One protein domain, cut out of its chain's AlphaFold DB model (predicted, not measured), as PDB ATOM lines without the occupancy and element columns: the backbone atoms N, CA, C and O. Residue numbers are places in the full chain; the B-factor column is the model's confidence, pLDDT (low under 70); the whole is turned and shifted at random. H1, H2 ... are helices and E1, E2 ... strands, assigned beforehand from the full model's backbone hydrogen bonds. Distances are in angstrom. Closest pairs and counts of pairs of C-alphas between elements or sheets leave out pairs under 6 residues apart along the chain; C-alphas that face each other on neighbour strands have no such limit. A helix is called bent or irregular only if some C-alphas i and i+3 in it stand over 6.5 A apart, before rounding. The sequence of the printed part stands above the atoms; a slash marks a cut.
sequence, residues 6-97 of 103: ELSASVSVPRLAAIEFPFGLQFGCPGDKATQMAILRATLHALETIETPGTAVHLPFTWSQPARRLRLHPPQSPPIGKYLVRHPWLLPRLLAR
ATOM      1  N   GLU A   6      -4.637   7.838   3.743       94.94
ATOM      2  CA  GLU A   6      -5.127   8.459   4.980       94.94
ATOM      3  C   GLU A   6      -6.632   8.736   4.905       94.94
ATOM      4  O   GLU A   6      -7.388   8.381   5.810       94.94
ATOM      5  N   LEU A   7      -7.094   9.305   3.785       96.00
ATOM      6  CA  LEU A   7      -8.520   9.544   3.558       96.00
ATOM      7  C   LEU A   7      -9.293   8.223   3.494       96.00
ATOM      8  O   LEU A   7     -10.379   8.107   4.058       96.00
ATOM      9  N   SER A   8      -8.728   7.208   2.842       95.56
ATOM     10  CA  SER A   8      -9.375   5.895   2.721       95.56
ATOM     11  C   SER A   8      -9.460   5.182   4.072       95.56
ATOM     12  O   SER A   8     -10.476   4.565   4.380       95.56
ATOM     13  N   ALA A   9      -8.433   5.313   4.912       94.12
ATOM     14  CA  ALA A   9      -8.444   4.810   6.279       94.12
ATOM     15  C   ALA A   9      -9.475   5.544   7.156       94.12
ATOM     16  O   ALA A   9     -10.140   4.904   7.968       94.12
ATOM     17  N   SER A  10      -9.676   6.854   6.952       96.81
ATOM     18  CA  SER A  10     -10.637   7.654   7.734       96.81
ATOM     19  C   SER A  10     -12.096   7.202   7.588       96.81
ATOM     20  O   SER A  10     -12.893   7.407   8.497       96.81
ATOM     21  N   VAL A  11     -12.434   6.543   6.474       96.44
ATOM     22  CA  VAL A  11     -13.764   5.957   6.225       96.44
ATOM     23  C   VAL A  11     -13.821   4.459   6.556       96.44
ATOM     24  O   VAL A  11     -14.714   3.754   6.093       96.44
ATOM     25  N   SER A  12     -12.861   3.966   7.348       94.06
ATOM     26  CA  SER A  12     -12.808   2.604   7.900       94.06
ATOM     27  C   SER A  12     -12.938   1.488   6.857       94.06
ATOM     28  O   SER A  12     -13.652   0.504   7.062       94.06
ATOM     29  N   VAL A  13     -12.230   1.611   5.726       95.88
ATOM     30  CA  VAL A  13     -12.178   0.523   4.737       95.88
ATOM     31  C   VAL A  13     -11.620  -0.763   5.368       95.88
ATOM     32  O   VAL A  13     -10.628  -0.714   6.096       95.88
ATOM     33  N   PRO A  14     -12.204  -1.939   5.078       96.06
ATOM     34  CA  PRO A  14     -11.816  -3.177   5.748       96.06
ATOM     35  C   PRO A  14     -10.411  -3.653   5.363       96.06
ATOM     36  O   PRO A  14      -9.743  -4.274   6.178       96.06
ATOM     37  N   ARG A  15      -9.949  -3.390   4.136       97.44
ATOM     38  CA  ARG A  15      -8.604  -3.748   3.655       97.44
ATOM     39  C   ARG A  15      -8.113  -2.680   2.690       97.44
ATOM     40  O   ARG A  15      -8.839  -2.324   1.756       97.44
ATOM     41  N   LEU A  16      -6.889  -2.191   2.880       97.56
ATOM     42  CA  LEU A  16      -6.335  -1.106   2.073       97.56
ATOM     43  C   LEU A  16      -4.984  -1.483   1.459       97.56
ATOM     44  O   LEU A  16      -3.995  -1.658   2.155       97.56
ATOM     45  N   ALA A  17      -4.932  -1.533   0.129       98.06
ATOM     46  CA  ALA A  17      -3.682  -1.479  -0.627       98.06
ATOM     47  C   ALA A  17      -3.407  -0.019  -1.019       98.06
ATOM     48  O   ALA A  17      -4.183   0.566  -1.787       98.06
ATOM     49  N   ALA A  18      -2.352   0.569  -0.463       97.75
ATOM     50  CA  ALA A  18      -1.947   1.954  -0.664       97.75
ATOM     51  C   ALA A  18      -0.864   2.059  -1.746       97.75
ATOM     52  O   ALA A  18       0.062   1.250  -1.776       97.75
ATOM     53  N   ILE A  19      -0.968   3.048  -2.635       97.38
ATOM     54  CA  ILE A  19       0.032   3.310  -3.676       97.38
ATOM     55  C   ILE A  19       0.264   4.808  -3.867       97.38
ATOM     56  O   ILE A  19      -0.668   5.559  -4.127       97.38
ATOM     57  N   GLU A  20       1.517   5.251  -3.810       93.31
ATOM     58  CA  GLU A  20       1.888   6.671  -3.903       93.31
ATOM     59  C   GLU A  20       2.077   7.140  -5.356       93.31
ATOM     60  O   GLU A  20       3.061   7.784  -5.723       93.31
ATOM     61  N   PHE A  21       1.147   6.761  -6.232       94.62
ATOM     62  CA  PHE A  21       1.173   7.146  -7.644       94.62
ATOM     63  C   PHE A  21       0.232   8.336  -7.909       94.62
ATOM     64  O   PHE A  21      -0.785   8.494  -7.220       94.62
ATOM     65  N   PRO A  22       0.523   9.177  -8.923       92.00
ATOM     66  CA  PRO A  22      -0.325  10.317  -9.258       92.00
ATOM     67  C   PRO A  22      -1.766   9.918  -9.598       92.00
ATOM     68  O   PRO A  22      -2.041   8.816 -10.083       92.00
ATOM     69  N   PHE A  23      -2.697  10.855  -9.404       91.19
ATOM     70  CA  PHE A  23      -4.092  10.669  -9.804       91.19
ATOM     71  C   PHE A  23      -4.218  10.343 -11.295       91.19
ATOM     72  O   PHE A  23      -3.537  10.924 -12.139       91.19
ATOM     73  N   GLY A  24      -5.099   9.389 -11.607       90.06
ATOM     74  CA  GLY A  24      -5.288   8.870 -12.964       90.06
ATOM     75  C   GLY A  24      -4.193   7.906 -13.437       90.06
ATOM     76  O   GLY A  24      -4.306   7.368 -14.532       90.06
ATOM     77  N   LEU A  25      -3.159   7.660 -12.624       92.44
ATOM     78  CA  LEU A  25      -1.991   6.848 -12.981       92.44
ATOM     79  C   LEU A  25      -1.654   5.808 -11.912       92.44
ATOM     80  O   LEU A  25      -0.521   5.348 -11.829       92.44
ATOM     81  N   GLN A  26      -2.634   5.408 -11.102       94.50
ATOM     82  CA  GLN A  26      -2.422   4.504  -9.968       94.50
ATOM     83  C   GLN A  26      -1.870   3.129 -10.374       94.50
ATOM     84  O   GLN A  26      -1.229   2.475  -9.569       94.50
ATOM     85  N   PHE A  27      -2.082   2.699 -11.621       94.56
ATOM     86  CA  PHE A  27      -1.523   1.457 -12.171       94.56
ATOM     87  C   PHE A  27      -0.250   1.675 -13.004       94.56
ATOM     88  O   PHE A  27       0.206   0.763 -13.683       94.56
ATOM     89  N   GLY A  28       0.347   2.862 -12.982       92.06
ATOM     90  CA  GLY A  28       1.511   3.178 -13.802       92.06
ATOM     91  C   GLY A  28       1.164   3.988 -15.048       92.06
ATOM     92  O   GLY A  28       0.068   4.533 -15.197       92.06
ATOM     93  N   CYS A  29       2.135   4.093 -15.951       89.69
ATOM     94  CA  CYS A  29       1.990   4.885 -17.166       89.69
ATOM     95  C   CYS A  29       1.070   4.224 -18.201       89.69
ATOM     96  O   CYS A  29       0.990   2.993 -18.266       89.69
ATOM     97  N   PRO A  30       0.414   5.020 -19.065       88.00
ATOM     98  CA  PRO A  30      -0.319   4.480 -20.201       88.00
ATOM     99  C   PRO A  30       0.596   3.610 -21.072       88.00
ATOM    100  O   PRO A  30       1.695   4.021 -21.435       88.00
ATOM    101  N   GLY A  31       0.142   2.400 -21.399       88.81
ATOM    102  CA  GLY A  31       0.888   1.446 -22.226       88.81
ATOM    103  C   GLY A  31       1.934   0.598 -21.491       88.81
ATOM    104  O   GLY A  31       2.364  -0.411 -22.048       88.81
ATOM    105  N   ASP A  32       2.293   0.924 -20.246       92.06
ATOM    106  CA  ASP A  32       3.208   0.106 -19.441       92.06
ATOM    107  C   ASP A  32       2.476  -1.090 -18.814       92.06
ATOM    108  O   ASP A  32       2.144  -1.122 -17.627       92.06
ATOM    109  N   LYS A  33       2.202  -2.094 -19.650       96.06
ATOM    110  CA  LYS A  33       1.488  -3.313 -19.247       96.06
ATOM    111  C   LYS A  33       2.201  -4.068 -18.124       96.06
ATOM    112  O   LYS A  33       1.536  -4.710 -17.315       96.06
ATOM    113  N   ALA A  34       3.533  -4.015 -18.077       96.00
ATOM    114  CA  ALA A  34       4.317  -4.738 -17.082       96.00
ATOM    115  C   ALA A  34       4.084  -4.157 -15.683       96.00
ATOM    116  O   ALA A  34       3.683  -4.890 -14.776       96.00
ATOM    117  N   THR A  35       4.231  -2.838 -15.532       94.81
ATOM    118  CA  THR A  35       3.963  -2.141 -14.265       94.81
ATOM    119  C   THR A  35       2.497  -2.269 -13.853       94.81
ATOM    120  O   THR A  35       2.209  -2.605 -12.704       94.81
ATOM    121  N   GLN A  36       1.566  -2.101 -14.799       96.00
ATOM    122  CA  GLN A  36       0.128  -2.264 -14.546       96.00
ATOM    123  C   GLN A  36      -0.196  -3.640 -13.970       96.00
ATOM    124  O   GLN A  36      -0.939  -3.755 -12.991       96.00
ATOM    125  N   MET A  37       0.392  -4.692 -14.542       98.06
ATOM    126  CA  MET A  37       0.172  -6.052 -14.067       98.06
ATOM    127  C   MET A  37       0.857  -6.349 -12.743       98.06
ATOM    128  O   MET A  37       0.266  -7.041 -11.914       98.06
ATOM    129  N   ALA A  38       2.049  -5.805 -12.508       97.94
ATOM    130  CA  ALA A  38       2.723  -5.932 -11.222       97.94
ATOM    131  C   ALA A  38       1.890  -5.305 -10.091       97.94
ATOM    132  O   ALA A  38       1.650  -5.956  -9.073       97.94
ATOM    133  N   ILE A  39       1.368  -4.091 -10.296       97.75
ATOM    134  CA  ILE A  39       0.535  -3.387  -9.310       97.75
ATOM    135  C   ILE A  39      -0.783  -4.124  -9.069       97.75
ATOM    136  O   ILE A  39      -1.192  -4.284  -7.917       97.75
ATOM    137  N   LEU A  40      -1.441  -4.612 -10.127       97.75
ATOM    138  CA  LEU A  40      -2.685  -5.368  -9.971       97.75
ATOM    139  C   LEU A  40      -2.463  -6.645  -9.156       97.75
ATOM    140  O   LEU A  40      -3.219  -6.912  -8.225       97.75
ATOM    141  N   ARG A  41      -1.408  -7.411  -9.462       98.38
ATOM    142  CA  ARG A  41      -1.070  -8.630  -8.711       98.38
ATOM    143  C   ARG A  41      -0.745  -8.324  -7.256       98.38
ATOM    144  O   ARG A  41      -1.281  -8.993  -6.382       98.38
ATOM    145  N   ALA A  42       0.060  -7.296  -6.990       98.31
ATOM    146  CA  ALA A  42       0.387  -6.884  -5.627       98.31
ATOM    147  C   ALA A  42      -0.858  -6.426  -4.848       98.31
ATOM    148  O   ALA A  42      -1.009  -6.747  -3.675       98.31
ATOM    149  N   THR A  43      -1.787  -5.737  -5.514       97.94
ATOM    150  CA  THR A  43      -3.071  -5.335  -4.921       97.94
ATOM    151  C   THR A  43      -3.917  -6.547  -4.546       97.94
ATOM    152  O   THR A  43      -4.424  -6.612  -3.430       97.94
ATOM    153  N   LEU A  44      -4.077  -7.508  -5.462       98.00
ATOM    154  CA  LEU A  44      -4.840  -8.732  -5.202       98.00
ATOM    155  C   LEU A  44      -4.190  -9.570  -4.097       98.00
ATOM    156  O   LEU A  44      -4.889 -10.042  -3.208       98.00
ATOM    157  N   HIS A  45      -2.863  -9.671  -4.105       98.19
ATOM    158  CA  HIS A  45      -2.112 -10.356  -3.061       98.19
ATOM    159  C   HIS A  45      -2.282  -9.687  -1.690       98.19
ATOM    160  O   HIS A  45      -2.487 -10.373  -0.695       98.19
ATOM    161  N   ALA A  46      -2.278  -8.352  -1.616       97.62
ATOM    162  CA  ALA A  46      -2.574  -7.641  -0.373       97.62
ATOM    163  C   ALA A  46      -4.009  -7.915   0.103       97.62
ATOM    164  O   ALA A  46      -4.242  -8.104   1.290       97.62
ATOM    165  N   LEU A  47      -4.985  -7.985  -0.809       95.38
ATOM    166  CA  LEU A  47      -6.348  -8.362  -0.434       95.38
ATOM    167  C   LEU A  47      -6.406  -9.790   0.119       95.38
ATOM    168  O   LEU A  47      -7.087 -10.007   1.113       95.38
ATOM    169  N   GLU A  48      -5.701 -10.738  -0.490       97.56
ATOM    170  CA  GLU A  48      -5.646 -12.136  -0.046       97.56
ATOM    171  C   GLU A  48      -4.961 -12.306   1.319       97.56
ATOM    172  O   GLU A  48      -5.428 -13.089   2.137       97.56
ATOM    173  N   THR A  49      -3.887 -11.557   1.576       97.81
ATOM    174  CA  THR A  49      -3.026 -11.729   2.762       97.81
ATOM    175  C   THR A  49      -3.392 -10.849   3.953       97.81
ATOM    176  O   THR A  49      -2.968 -11.131   5.072       97.81
ATOM    177  N   ILE A  50      -4.166  -9.778   3.762       98.12
ATOM    178  CA  ILE A  50      -4.659  -8.984   4.889       98.12
ATOM    179  C   ILE A  50      -5.747  -9.774   5.628       98.12
ATOM    180  O   ILE A  50      -6.888  -9.864   5.170       98.12
ATOM    181  N   GLU A  51      -5.395 -10.275   6.811       97.25
ATOM    182  CA  GLU A  51      -6.304 -11.020   7.692       97.25
ATOM    183  C   GLU A  51      -7.081 -10.113   8.659       97.25
ATOM    184  O   GLU A  51      -8.222 -10.404   9.012       97.25
ATOM    185  N   THR A  52      -6.484  -8.992   9.080       96.88
ATOM    186  CA  THR A  52      -7.080  -8.098  10.085       96.88
ATOM    187  C   THR A  52      -7.802  -6.920   9.420       96.88
ATOM    188  O   THR A  52      -7.164  -6.166   8.673       96.88
ATOM    189  N   PRO A  53      -9.104  -6.699   9.691       95.88
ATOM    190  CA  PRO A  53      -9.828  -5.533   9.197       95.88
ATOM    191  C   PRO A  53      -9.176  -4.204   9.604       95.88
ATOM    192  O   PRO A  53      -8.655  -4.069  10.706       95.88
ATOM    193  N   GLY A  54      -9.222  -3.212   8.718       95.81
ATOM    194  CA  GLY A  54      -8.605  -1.897   8.918       95.81
ATOM    195  C   GLY A  54      -7.105  -1.852   8.606       95.81
ATOM    196  O   GLY A  54      -6.507  -0.779   8.656       95.81
ATOM    197  N   THR A  55      -6.486  -2.979   8.241       97.19
ATOM    198  CA  THR A  55      -5.066  -3.009   7.868       97.19
ATOM    199  C   THR A  55      -4.836  -2.323   6.522       97.19
ATOM    200  O   THR A  55      -5.550  -2.564   5.538       97.19
ATOM    201  N   ALA A  56      -3.782  -1.507   6.476       96.50
ATOM    202  CA  ALA A  56      -3.281  -0.862   5.275       96.50
ATOM    203  C   ALA A  56      -1.860  -1.339   4.954       96.50
ATOM    204  O   ALA A  56      -0.974  -1.285   5.804       96.50
ATOM    205  N   VAL A  57      -1.637  -1.774   3.716       97.31
ATOM    206  CA  VAL A  57      -0.325  -2.177   3.201       97.31
ATOM    207  C   VAL A  57       0.087  -1.210   2.100       97.31
ATOM    208  O   VAL A  57      -0.657  -1.005   1.140       97.31
ATOM    209  N   HIS A  58       1.283  -0.636   2.226       97.56
ATOM    210  CA  HIS A  58       1.892   0.179   1.177       97.56
ATOM    211  C   HIS A  58       2.545  -0.734   0.145       97.56
ATOM    212  O   HIS A  58       3.407  -1.549   0.474       97.56
ATOM    213  N   LEU A  59       2.104  -0.625  -1.107       97.88
ATOM    214  CA  LEU A  59       2.661  -1.414  -2.194       97.88
ATOM    215  C   LEU A  59       4.091  -0.936  -2.511       97.88
ATOM    216  O   LEU A  59       4.342   0.269  -2.512       97.88
ATOM    217  N   PRO A  60       5.026  -1.846  -2.836       96.25
ATOM    218  CA  PRO A  60       6.450  -1.534  -2.975       96.25
ATOM    219  C   PRO A  60       6.792  -0.944  -4.356       96.25
ATOM    220  O   PRO A  60       7.701  -1.416  -5.038       96.25
ATOM    221  N   PHE A  61       6.047   0.068  -4.806       95.88
ATOM    222  CA  PHE A  61       6.268   0.729  -6.094       95.88
ATOM    223  C   PHE A  61       6.561   2.211  -5.899       95.88
ATOM    224  O   PHE A  61       5.841   2.910  -5.191       95.88
ATOM    225  N   THR A  62       7.576   2.709  -6.602       93.25
ATOM    226  CA  THR A  62       7.929   4.132  -6.615       93.25
ATOM    227  C   THR A  62       7.654   4.726  -7.988       93.25
ATOM    228  O   THR A  62       7.998   4.144  -9.019       93.25
ATOM    229  N   TRP A  63       7.041   5.906  -8.011       90.94
ATOM    230  CA  TRP A  63       6.776   6.622  -9.249       90.94
ATOM    231  C   TRP A  63       8.071   7.225  -9.812       90.94
ATOM    232  O   TRP A  63       8.653   8.133  -9.225       90.94
ATOM    233  N   SER A  64       8.529   6.733 -10.965       83.12
ATOM    234  CA  SER A  64       9.831   7.106 -11.540       83.12
ATOM    235  C   SER A  64       9.774   8.196 -12.620       83.12
ATOM    236  O   SER A  64      10.816   8.711 -13.030       83.12
ATOM    237  N   GLN A  65       8.587   8.574 -13.111       80.81
ATOM    238  CA  GLN A  65       8.468   9.483 -14.258       80.81
ATOM    239  C   GLN A  65       8.186  10.939 -13.861       80.81
ATOM    240  O   GLN A  65       7.259  11.220 -13.106       80.81
ATOM    241  N   PRO A  66       8.887  11.934 -14.429       75.62
ATOM    242  CA  PRO A  66       8.541  13.326 -14.173       75.62
ATOM    243  C   PRO A  66       7.228  13.695 -14.880       75.62
ATOM    244  O   PRO A  66       7.046  13.407 -16.067       75.62
ATOM    245  N   ALA A  67       6.350  14.418 -14.177       67.12
ATOM    246  CA  ALA A  67       5.000  14.780 -14.631       67.12
ATOM    247  C   ALA A  67       4.940  15.386 -16.051       67.12
ATOM    248  O   ALA A  67       4.011  15.124 -16.813       67.12
ATOM    249  N   ARG A  68       5.967  16.150 -16.452       62.19
ATOM    250  CA  ARG A  68       6.053  16.827 -17.761       62.19
ATOM    251  C   ARG A  68       6.027  15.868 -18.963       62.19
ATOM    252  O   ARG A  68       5.640  16.288 -20.052       62.19
ATOM    253  N   ARG A  69       6.430  14.601 -18.803       71.62
ATOM    254  CA  ARG A  69       6.519  13.640 -19.924       71.62
ATOM    255  C   ARG A  69       5.191  12.986 -20.300       71.62
ATOM    256  O   ARG A  69       5.069  12.491 -21.413       71.62
ATOM    257  N   LEU A  70       4.196  13.017 -19.417       74.75
ATOM    258  CA  LEU A  70       3.000  12.177 -19.534       74.75
ATOM    259  C   LEU A  70       1.953  12.716 -20.519       74.75
ATOM    260  O   LEU A  70       1.007  12.003 -20.826       74.75
ATOM    261  N   ARG A  71       2.110  13.966 -20.996       75.69
ATOM    262  CA  ARG A  71       1.200  14.656 -21.938       75.69
ATOM    263  C   ARG A  71      -0.284  14.331 -21.681       75.69
ATOM    264  O   ARG A  71      -1.020  14.019 -22.606       75.69
ATOM    265  N   LEU A  72      -0.722  14.448 -20.424       78.75
ATOM    266  CA  LEU A  72      -2.081  14.094 -19.981       78.75
ATOM    267  C   LEU A  72      -3.171  15.073 -20.454       78.75
ATOM    268  O   LEU A  72      -4.335  14.923 -20.094       78.75
ATOM    269  N   HIS A  73      -2.806  16.104 -21.217       80.19
ATOM    270  CA  HIS A  73      -3.782  17.047 -21.745       80.19
ATOM    271  C   HIS A  73      -4.688  16.336 -22.755       80.19
ATOM    272  O   HIS A  73      -4.183  15.616 -23.621       80.19
ATOM    273  N   PRO A  74      -6.012  16.549 -22.682       81.38
ATOM    274  CA  PRO A  74      -6.918  15.989 -23.667       81.38
ATOM    275  C   PRO A  74      -6.559  16.518 -25.066       81.38
ATOM    276  O   PRO A  74      -6.165  17.680 -25.198       81.38
ATOM    277  N   PRO A  75      -6.721  15.701 -26.124       84.44
ATOM    278  CA  PRO A  75      -6.398  16.115 -27.492       84.44
ATOM    279  C   PRO A  75      -7.283  17.273 -27.967       84.44
ATOM    280  O   PRO A  75      -6.865  18.089 -28.785       84.44
ATOM    281  N   GLN A  76      -8.505  17.365 -27.437       88.00
ATOM    282  CA  GLN A  76      -9.434  18.448 -27.709       88.00
ATOM    283  C   GLN A  76      -9.518  19.397 -26.510       88.00
ATOM    284  O   GLN A  76      -9.748  18.974 -25.377       88.00
ATOM    285  N   SER A  77      -9.423  20.701 -26.778       87.25
ATOM    286  CA  SER A  77      -9.648  21.731 -25.762       87.25
ATOM    287  C   SER A  77     -11.086  21.684 -25.226       87.25
ATOM    288  O   SER A  77     -12.027  21.520 -26.016       87.25
ATOM    289  N   PRO A  78     -11.283  21.884 -23.912       90.25
ATOM    290  CA  PRO A  78     -12.610  21.842 -23.313       90.25
ATOM    291  C   PRO A  78     -13.512  22.955 -23.881       90.25
ATOM    292  O   PRO A  78     -13.004  24.019 -24.258       90.25
ATOM    293  N   PRO A  79     -14.847  22.754 -23.928       92.56
ATOM    294  CA  PRO A  79     -15.787  23.736 -24.477       92.56
ATOM    295  C   PRO A  79     -15.641  25.132 -23.863       92.56
ATOM    296  O   PRO A  79     -15.656  26.122 -24.592       92.56
ATOM    297  N   ILE A  80     -15.402  25.209 -22.548       91.50
ATOM    298  CA  ILE A  80     -15.181  26.479 -21.845       91.50
ATOM    299  C   ILE A  80     -13.964  27.236 -22.389       91.50
ATOM    300  O   ILE A  80     -14.034  28.444 -22.578       91.50
ATOM    301  N   GLY A  81     -12.878  26.540 -22.739       90.25
ATOM    302  CA  GLY A  81     -11.699  27.169 -23.334       90.25
ATOM    303  C   GLY A  81     -12.020  27.794 -24.691       90.25
ATOM    304  O   GLY A  81     -11.686  28.949 -24.937       90.25
ATOM    305  N   LYS A  82     -12.753  27.068 -25.546       91.69
ATOM    306  CA  LYS A  82     -13.216  27.592 -26.845       91.69
ATOM    307  C   LYS A  82     -14.142  28.801 -26.676       91.69
ATOM    308  O   LYS A  82     -14.068  29.740 -27.463       91.69
ATOM    309  N   TYR A  83     -15.006  28.776 -25.663       92.56
ATOM    310  CA  TYR A  83     -15.921  29.871 -25.354       92.56
ATOM    311  C   TYR A  83     -15.174  31.122 -24.866       92.56
ATOM    312  O   TYR A  83     -15.410  32.209 -25.381       92.56
ATOM    313  N   LEU A  84     -14.203  30.978 -23.960       93.69
ATOM    314  CA  LEU A  84     -13.402  32.099 -23.451       93.69
ATOM    315  C   LEU A  84     -12.532  32.752 -24.523       93.69
ATOM    316  O   LEU A  84     -12.364  33.964 -24.506       93.69
ATOM    317  N   VAL A  85     -12.023  31.979 -25.487       93.94
ATOM    318  CA  VAL A  85     -11.311  32.544 -26.646       93.94
ATOM    319  C   VAL A  85     -12.225  33.471 -27.459       93.94
ATOM    320  O   VAL A  85     -11.763  34.486 -27.971       93.94
ATOM    321  N   ARG A  86     -13.526  33.162 -27.551       94.62
ATOM    322  CA  ARG A  86     -14.527  34.014 -28.222       94.62
ATOM    323  C   ARG A  86     -15.024  35.167 -27.344       94.62
ATOM    324  O   ARG A  86     -15.450  36.188 -27.875       94.62
ATOM    325  N   HIS A  87     -14.960  35.015 -26.021       94.38
ATOM    326  CA  HIS A  87     -15.458  35.979 -25.036       94.38
ATOM    327  C   HIS A  87     -14.404  36.267 -23.949       94.38
ATOM    328  O   HIS A  87     -14.613  35.931 -22.780       94.38
ATOM    329  N   PRO A  88     -13.271  36.906 -24.299       95.12
ATOM    330  CA  PRO A  88     -12.138  37.072 -23.382       95.12
ATOM    331  C   PRO A  88     -12.495  37.878 -22.124       95.12
ATOM    332  O   PRO A  88     -11.960  37.623 -21.047       95.12
ATOM    333  N   TRP A  89     -13.469  38.786 -22.225       94.00
ATOM    334  CA  TRP A  89     -13.993  39.600 -21.121       94.00
ATOM    335  C   TRP A  89     -14.636  38.784 -19.988       94.00
ATOM    336  O   TRP A  89     -14.831  39.307 -18.895       94.00
ATOM    337  N   LEU A  90     -14.976  37.513 -20.227       92.69
ATOM    338  CA  LEU A  90     -15.539  36.619 -19.212       92.69
ATOM    339  C   LEU A  90     -14.468  35.879 -18.402       92.69
ATOM    340  O   LEU A  90     -14.791  35.296 -17.368       92.69
ATOM    341  N   LEU A  91     -13.196  35.925 -18.816       93.38
ATOM    342  CA  LEU A  91     -12.103  35.278 -18.089       93.38
ATOM    343  C   LEU A  91     -11.975  35.777 -16.635       93.38
ATOM    344  O   LEU A  91     -11.897  34.925 -15.748       93.38
ATOM    345  N   PRO A  92     -12.027  37.094 -16.336       94.69
ATOM    346  CA  PRO A  92     -12.005  37.572 -14.954       94.69
ATOM    347  C   PRO A  92     -13.158  37.012 -14.114       94.69
ATOM    348  O   PRO A  92     -12.945  36.639 -12.964       94.69
ATOM    349  N   ARG A  93     -14.360  36.883 -14.695       91.94
ATOM    350  CA  ARG A  93     -15.542  36.338 -14.004       91.94
ATOM    351  C   ARG A  93     -15.371  34.859 -13.681       91.94
ATOM    352  O   ARG A  93     -15.648  34.441 -12.561       91.94
ATOM    353  N   LEU A  94     -14.842  34.079 -14.627       91.12
ATOM    354  CA  LEU A  94     -14.526  32.669 -14.397       91.12
ATOM    355  C   LEU A  94     -13.481  32.496 -13.286       91.12
ATOM    356  O   LEU A  94     -13.655  31.649 -12.413       91.12
ATOM    357  N   LEU A  95     -12.414  33.302 -13.300       93.12
ATOM    358  CA  LEU A  95     -11.378  33.268 -12.263       93.12
ATOM    359  C   LEU A  95     -11.931  33.668 -10.889       93.12
ATOM    360  O   LEU A  95     -11.568  33.058  -9.886       93.12
ATOM    361  N   ALA A  96     -12.857  34.628 -10.854       94.56
ATOM    362  CA  ALA A  96     -13.574  35.039  -9.650       94.56
ATOM    363  C   ALA A  96     -14.664  34.045  -9.200       94.56
ATOM    364  O   ALA A  96     -15.255  34.244  -8.142       94.56
ATOM    365  N   ARG A  97     -14.931  32.979  -9.974       88.75
ATOM    366  CA  ARG A  97     -16.043  32.033  -9.757       88.75
ATOM    367  C   ARG A  97     -17.410  32.728  -9.654       88.75
ATOM    368  O   ARG A  97     -18.294  32.255  -8.943       88.75
TER     369      ARG A  97
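AT A GLANCE: This is residues 6 to 97 of the 103 residues of an uncharacterized protein of Anaerolineaceae bacterium (UniProt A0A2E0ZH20). Two parts lie far apart, joined by a long unnamed stretch: at one end a small two-stranded sheet, E1 and E2, with the long helix H2 packed along one side of it and the short helix H1 near its other side, and at the other end two short helices, H3 and H4, that fold back in a small V. Residues 59 to 78 make the bridge between the two parts, and its residues 73 to 78 stand free. The printed part has 92 residues, with four named helices and two named strands in the order H1, E1, H2, E2, H3, H4; the sheet is parallel, in the order E1, E2, and the class is mostly helix. The whole is extended, with a radius of gyration of the C-alphas of 19.5 A, and elongated, spanning 59 by 31 by 19 A.

IN THESE COORDINATES: Strand E1 covers residues 15 to 18, 9.8 A from first to last C-alpha, and E2 covers residues 55 to 58, 10.2 A. The longest helix, H2, covers residues 33 to 49 and measures 24.0 A, from C-alpha 33 at (1.488, -3.313, -19.247) to C-alpha 49 at (-3.026, -11.729, 2.762). H1 is residues 6 to 10, 6.2 A, beginning with C-alpha 6 at (-5.127, 8.459, 4.980). H3 is residues 79 to 86, 11.0 A, and H4 is residues 88 to 95, 11.8 A, ending with C-alpha 95 at (-11.378, 33.268, -12.263). H4 is irregular, but only just: C-alphas 89 and 92 are 6.8 A apart.

HOW THE PARTS SIT: E1 and E2 are parallel neighbours, 18 degrees between their directions, with N 18 and O 57 at 2.8 A and N 57 and O 16 at 2.8 A, within hydrogen-bond range. E1, H2 and E2 form a strand-helix-strand unit, two parallel neighbour strands with a helix between them along the chain, and its crossover is left-handed. The closest C-alphas of E1 and H2 are those of Ala 17 and Thr 43, 5.8 A apart. The closest of H1 and E1 are those of Ala 9 and Leu 16, 7.6 A apart. H1 and H2 are apart. H3 and H4 are close but not clearly touching, Leu 84 and Leu 91 having the closest C-alphas at 6.4 A, and they run opposite ways at a steep tilt of 44 degrees. In H1, H2 and H3 every O i to N i+4 pair is within hydrogen-bond range; in H4, 2 of 4 are.

THE WHOLE: The C-alphas farthest apart, those of Glu 51 and Trp 89, are 58.8 A from each other. The printed part has no cut. The links E1 to H2, 14 residues, and E2 to H3, 20 residues, are long. The mean pLDDT of the printed part is 92.3, and residues 67 to 68 are under 70.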